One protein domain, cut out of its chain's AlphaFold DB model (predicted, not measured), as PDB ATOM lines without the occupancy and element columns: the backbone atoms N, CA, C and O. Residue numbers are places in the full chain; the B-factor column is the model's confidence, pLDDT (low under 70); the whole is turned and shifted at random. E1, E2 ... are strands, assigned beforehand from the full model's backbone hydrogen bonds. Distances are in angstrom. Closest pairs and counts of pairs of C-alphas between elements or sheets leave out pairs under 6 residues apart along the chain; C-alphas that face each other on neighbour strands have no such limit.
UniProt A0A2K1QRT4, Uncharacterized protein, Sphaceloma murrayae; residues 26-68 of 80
ATOM      1  N   PRO A  26      21.488 -16.570  13.960       85.56
ATOM      2  CA  PRO A  26      21.090 -15.250  13.495       85.56
ATOM      3  C   PRO A  26      19.774 -15.321  12.721       85.56
ATOM      4  O   PRO A  26      19.576 -16.220  11.910       85.56
ATOM      5  N   CYS A  27      18.905 -14.343  12.947       84.69
ATOM      6  CA  CYS A  27      17.662 -14.185  12.203       84.69
ATOM      7  C   CYS A  27      17.661 -12.864  11.426       84.69
ATOM      8  O   CYS A  27      18.278 -11.876  11.839       84.69
ATOM      9  N   ASP A  28      16.974 -12.845  10.279       83.06
ATOM     10  CA  ASP A  28      16.864 -11.637   9.462       83.06
ATOM     11  C   ASP A  28      16.147 -10.524  10.239       83.06
ATOM     12  O   ASP A  28      15.226 -10.758  11.023       83.06
ATOM     13  N   LYS A  29      16.529  -9.272   9.983       80.81
ATOM     14  CA  LYS A  29      15.885  -8.112  10.603       80.81
ATOM     15  C   LYS A  29      14.384  -8.019  10.363       80.81
ATOM     16  O   LYS A  29      13.691  -7.445  11.195       80.81
ATOM     17  N   ARG A  30      13.902  -8.542   9.238       82.19
ATOM     18  CA  ARG A  30      12.481  -8.575   8.878       82.19
ATOM     19  C   ARG A  30      11.697  -9.596   9.700       82.19
ATOM     20  O   ARG A  30      10.477  -9.531   9.720       82.19
ATOM     21  N   LEU A  31      12.396 -10.516  10.361       83.94
ATOM     22  CA  LEU A  31      11.815 -11.573  11.173       83.94
ATOM     23  C   LEU A  31      11.782 -11.214  12.659       83.94
ATOM     24  O   LEU A  31      11.321 -12.030  13.438       83.94
ATOM     25  N   VAL A  32      12.230 -10.028  13.087       86.75
ATOM     26  CA  VAL A  32      12.148  -9.640  14.507       86.75
ATOM     27  C   VAL A  32      10.682  -9.636  14.961       86.75
ATOM     28  O   VAL A  32       9.849  -8.962  14.363       86.75
ATOM     29  N   GLY A  33      10.375 -10.410  16.005       85.88
ATOM     30  CA  GLY A  33       9.018 -10.684  16.491       85.88
ATOM     31  C   GLY A  33       8.295 -11.827  15.763       85.88
ATOM     32  O   GLY A  33       7.208 -12.231  16.175       85.88
ATOM     33  N   ALA A  34       8.878 -12.378  14.696       88.50
ATOM     34  CA  ALA A  34       8.372 -13.575  14.044       88.50
ATOM     35  C   ALA A  34       8.688 -14.816  14.878       88.50
ATOM     36  O   ALA A  34       9.682 -14.882  15.610       88.50
ATOM     37  N   ARG A  35       7.832 -15.825  14.719       89.81
ATOM     38  CA  ARG A  35       7.926 -17.102  15.418       89.81
ATOM     39  C   ARG A  35       8.224 -18.225  14.445       89.81
ATOM     40  O   ARG A  35       7.639 -18.281  13.367       89.81
ATOM     41  N   ALA A  36       9.085 -19.140  14.862       85.94
ATOM     42  CA  ALA A  36       9.467 -20.311  14.089       85.94
ATOM     43  C   ALA A  36       9.512 -21.552  14.980       85.94
ATOM     44  O   ALA A  36       9.570 -21.460  16.204       85.94
ATOM     45  N   CYS A  37       9.475 -22.722  14.359       85.12
ATOM     46  CA  CYS A  37       9.639 -23.987  15.060       85.12
ATOM     47  C   CYS A  37      11.070 -24.476  14.886       85.12
ATOM     48  O   CYS A  37      11.625 -24.406  13.787       85.12
ATOM     49  N   GLN A  38      11.654 -24.997  15.962       85.81
ATOM     50  CA  GLN A  38      12.943 -25.668  15.868       85.81
ATOM     51  C   GLN A  38      12.831 -26.936  15.010       85.81
ATOM     52  O   GLN A  38      11.765 -27.542  14.962       85.81
ATOM     53  N   CYS A  39      13.926 -27.376  14.383       72.69
ATOM     54  CA  CYS A  39      13.976 -28.583  13.540       72.69
ATOM     55  C   CYS A  39      13.327 -29.839  14.121       72.69
ATOM     56  O   CYS A  39      12.706 -30.594  13.382       72.69
ATOM     57  N   ASN A  40      13.392 -30.039  15.436       72.62
ATOM     58  CA  ASN A  40      12.764 -31.194  16.080       72.62
ATOM     59  C   ASN A  40      11.263 -30.988  16.355       72.62
ATOM     60  O   ASN A  40      10.670 -31.745  17.117       72.62
ATOM     61  N   ALA A  41      10.677 -29.909  15.826       70.50
ATOM     62  CA  ALA A  41       9.325 -29.409  16.060       70.50
ATOM     63  C   ALA A  41       8.926 -29.264  17.542       70.50
ATOM     64  O   ALA A  41       7.793 -28.923  17.818       70.50
ATOM     65  N   GLY A  42       9.815 -29.486  18.512       79.50
ATOM     66  CA  GLY A  42       9.486 -29.477  19.940       79.50
ATOM     67  C   GLY A  42       9.587 -28.118  20.615       79.50
ATOM     68  O   GLY A  42       9.150 -27.980  21.750       79.50
ATOM     69  N   ILE A  43      10.166 -27.119  19.948       85.06
ATOM     70  CA  ILE A  43      10.474 -25.830  20.565       85.06
ATOM     71  C   ILE A  43       9.966 -24.700  19.683       85.06
ATOM     72  O   ILE A  43      10.257 -24.651  18.484       85.06
ATOM     73  N   LEU A  44       9.240 -23.776  20.307       88.25
ATOM     74  CA  LEU A  44       8.843 -22.512  19.717       88.25
ATOM     75  C   LEU A  44       9.960 -21.484  19.915       88.25
ATOM     76  O   LEU A  44      10.383 -21.211  21.041       88.25
ATOM     77  N   LEU A  45      10.413 -20.907  18.809       89.19
ATOM     78  CA  LEU A  45      11.439 -19.879  18.749       89.19
ATOM     79  C   LEU A  45      10.814 -18.535  18.377       89.19
ATOM     80  O   LEU A  45       9.846 -18.484  17.619       89.19
ATOM     81  N   GLU A  46      11.400 -17.452  18.867       90.38
ATOM     82  CA  GLU A  46      11.074 -16.083  18.476       90.38
ATOM     83  C   GLU A  46      12.359 -15.351  18.102       90.38
ATOM     84  O   GLU A  46      13.369 -15.443  18.801       90.38
ATOM     85  N   CYS A  47      12.356 -14.661  16.969       89.25
ATOM     86  CA  CYS A  47      13.499 -13.861  16.562       89.25
ATOM     87  C   CYS A  47      13.467 -12.551  17.346       89.25
ATOM     88  O   CYS A  47      12.582 -11.714  17.162       89.25
ATOM     89  N   ILE A  48      14.437 -12.375  18.234       87.38
ATOM     90  CA  ILE A  48      14.528 -11.204  19.101       87.38
ATOM     91  C   ILE A  48      15.768 -10.386  18.772       87.38
ATOM     92  O   ILE A  48      16.737 -10.885  18.195       87.38
ATOM     93  N   ASN A  49      15.751  -9.120  19.178       87.50
ATOM     94  CA  ASN A  49      16.928  -8.270  19.141       87.50
ATOM     95  C   ASN A  49      17.598  -8.245  20.523       87.50
ATOM     96  O   ASN A  49      17.054  -7.675  21.463       87.50
ATOM     97  N   LEU A  50      18.781  -8.850  20.638       76.06
ATOM     98  CA  LEU A  50      19.560  -8.959  21.876       76.06
ATOM     99  C   LEU A  50      20.367  -7.688  22.209       76.06
ATOM    100  O   LEU A  50      21.149  -7.696  23.155       76.06
ATOM    101  N   GLY A  51      20.230  -6.592  21.454       66.25
ATOM    102  CA  GLY A  51      20.898  -5.334  21.794       66.25
ATOM    103  C   GLY A  51      20.415  -4.109  21.019       66.25
ATOM    104  O   GLY A  51      19.653  -4.196  20.059       66.25
ATOM    105  N   THR A  52      20.893  -2.942  21.446       57.22
ATOM    106  CA  THR A  52      20.596  -1.624  20.855       57.22
ATOM    107  C   THR A  52      21.255  -1.400  19.491       57.22
ATOM    108  O   THR A  52      20.840  -0.507  18.753       57.22
ATOM    109  N   GLU A  53      22.238  -2.220  19.103       57.69
ATOM    110  CA  GLU A  53      22.826  -2.169  17.765       57.69
ATOM    111  C   GLU A  53      21.869  -2.751  16.722       57.69
ATOM    112  O   GLU A  53      21.666  -3.964  16.615       57.69
ATOM    113  N   ALA A  54      21.320  -1.857  15.902       55.50
ATOM    114  CA  ALA A  54      20.228  -2.096  14.967       55.50
ATOM    115  C   ALA A  54      20.434  -3.233  13.947       55.50
ATOM    116  O   ALA A  54      19.482  -3.550  13.236       55.50
ATOM    117  N   ASN A  55      21.612  -3.863  13.837       52.94
ATOM    118  CA  ASN A  55      21.896  -4.860  12.796       52.94
ATOM    119  C   ASN A  55      22.764  -6.069  13.192       52.94
ATOM    120  O   ASN A  55      22.963  -6.917  12.328       52.94
ATOM    121  N   LYS A  56      23.260  -6.203  14.431       58.09
ATOM    122  CA  LYS A  56      24.226  -7.281  14.756       58.09
ATOM    123  C   LYS A  56      23.758  -8.323  15.772       58.09
ATOM    124  O   LYS A  56      24.337  -9.404  15.825       58.09
ATOM    125  N   ASN A  57      22.669  -8.063  16.495       73.38
ATOM    126  CA  ASN A  57      22.272  -8.883  17.646       73.38
ATOM    127  C   ASN A  57      20.910  -9.580  17.488       73.38
ATOM    128  O   ASN A  57      20.253  -9.883  18.477       73.38
ATOM    129  N   LYS A  58      20.466  -9.855  16.257       85.69
ATOM    130  CA  LYS A  58      19.160 -10.485  16.005       85.69
ATOM    131  C   LYS A  58      19.312 -11.988  15.916       85.69
ATOM    132  O   LYS A  58      20.018 -12.477  15.035       85.69
ATOM    133  N   ARG A  59      18.704 -12.711  16.852       88.19
ATOM    134  CA  ARG A  59      18.842 -14.165  16.948       88.19
ATOM    135  C   ARG A  59      17.529 -14.824  17.328       88.19
ATOM    136  O   ARG A  59      16.718 -14.246  18.048       88.19
ATOM    137  N   TRP A  60      17.361 -16.060  16.883       88.25
ATOM    138  CA  TRP A  60      16.289 -16.923  17.351       88.25
ATOM    139  C   TRP A  60      16.509 -17.277  18.816       88.25
ATOM    140  O   TRP A  60      17.509 -17.892  19.177       88.25
ATOM    141  N   GLN A  61      15.577 -16.901  19.675       88.25
ATOM    142  CA  GLN A  61      15.561 -17.278  21.078       88.25
ATOM    143  C   GLN A  61      14.484 -18.327  21.314       88.25
ATOM    144  O   GLN A  61      13.403 -18.280  20.731       88.25
ATOM    145  N   LYS A  62      14.779 -19.279  22.199       89.56
ATOM    146  CA  LYS A  62      13.781 -20.217  22.702       89.56
ATOM    147  C   LYS A  62      12.729 -19.463  23.513       89.56
ATOM    148  O   LYS A  62      13.061 -18.880  24.538       89.56
ATOM    149  N   LEU A  63      11.478 -19.526  23.065       87.50
ATOM    150  CA  LEU A  63      10.342 -18.947  23.776       87.50
ATOM    151  C   LEU A  63       9.743 -19.965  24.751       87.50
ATOM    152  O   LEU A  63       9.574 -19.666  25.928       87.50
ATOM    153  N   LYS A  64       9.450 -21.181  24.273       86.06
ATOM    154  CA  LYS A  64       8.967 -22.294  25.104       86.06
ATOM    155  C   LYS A  64       9.098 -23.643  24.403       86.06
ATOM    156  O   LYS A  64       9.155 -23.699  23.174       86.06
ATOM    157  N   ASP A  65       9.088 -24.715  25.183       87.19
ATOM    158  CA  ASP A  65       8.851 -26.066  24.672       87.19
ATOM    159  C   ASP A  65       7.356 -26.254  24.373       87.19
ATOM    160  O   ASP A  65       6.490 -25.741  25.090       87.19
ATOM    161  N   CYS A  66       7.051 -26.953  23.286       84.31
ATOM    162  CA  CYS A  66       5.693 -27.325  22.925       84.31
ATOM    163  C   CYS A  66       5.314 -28.668  23.571       84.31
ATOM    164  O   CYS A  66       6.169 -29.553  23.662       84.31
ATOM    165  N   PRO A  67       4.058 -28.826  24.027       80.81
ATOM    166  CA  PRO A  67       3.621 -30.005  24.765       80.81
ATOM    167  C   PRO A  67       3.726 -31.293  23.935       80.81
ATOM    168  O   PRO A  67       3.488 -31.311  22.728       80.81
ATOM    169  N   ASP A  68       4.041 -32.392  24.618       68.31
ATOM    170  CA  ASP A  68       4.195 -33.749  24.072       68.31
ATOM    171  C   ASP A  68       2.840 -34.449  23.804       68.31
ATOM    172  O   ASP A  68       2.623 -35.596  24.182       68.31
TER     173      ASP A  68
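AT A GLANCE: This is residues 26 to 68 of the 80 residues of an uncharacterized protein of Sphaceloma murrayae (UniProt A0A2K1QRT4). A long, narrow hairpin of two antiparallel strands, E2 and E3, makes the body of this small rod, with the short strand E1 beside E2 as the third strand of the sheet. The loop of residues 50 to 57 closes the hairpin at one end of the rod, and the last printed residues, 66 to 68, run out at the other. The printed part has 43 residues, with no named helix and three named strands in the chain order E1, E2, E3; the sheet has the same order and is antiparallel throughout. The class is all strand, though under half of the residues, 18 of 43, are in named elements. The whole is only just compact, close to loose, with a radius of gyration of the C-alphas of 11.0 A and spans of 37 by 14 by 13 A.

HOW THE PARTS SIT: The inner strand of the sheet is E2, residues 43 to 49. Its neighbour E3, residues 58 to 65, is antiparallel to it, with 149 degrees between their directions, and the two form a hairpin. The C-alphas of Cys 47 and Trp 60 face each other at 4.2 A, and those of Ile 43 and Asp 65 at 4.4 A. N 61 and O 46, at 2.8 A, and N 46 and O 61, at 2.9 A, are within hydrogen-bond range. E1, residues 35 to 37, is the other neighbour of E2, antiparallel at 143 degrees, and these two also form a hairpin. The C-alphas of Arg 35 and Glu 46 face each other at 4.5 A. N 45 and O 36, at 2.8 A, and N 36 and O 45, at 2.9 A, are within hydrogen-bond range. E1 and E3 are the edge strands. E1, E2 and E3 form a meander, each strand the antiparallel neighbour of the one before.

IN THESE COORDINATES: E3, with 8 residues the longest strand, measures 20.6 A from its first to its last C-alpha, from C-alpha 58 at (19.160, -10.485, 16.005) to C-alpha 65 at (8.851, -26.066, 24.672). E2 has 7 residues and measures 18.8 A. E1 has 3 residues, measures 7.1 A and begins at C-alpha 35, at (7.926, -17.102, 15.418).

THE WHOLE: The two C-alphas farthest apart are those of Glu 53 and Asp 68, 37.2 A. The printed part, residues 26 to 68, has no cut. The link from E1 to E2, 5 residues, is tight; that from E2 to E3, 8 residues, is short; no link is long. The mean pLDDT of the printed part is 80.3, and residues 51 to 56 and residue 68 are under 70.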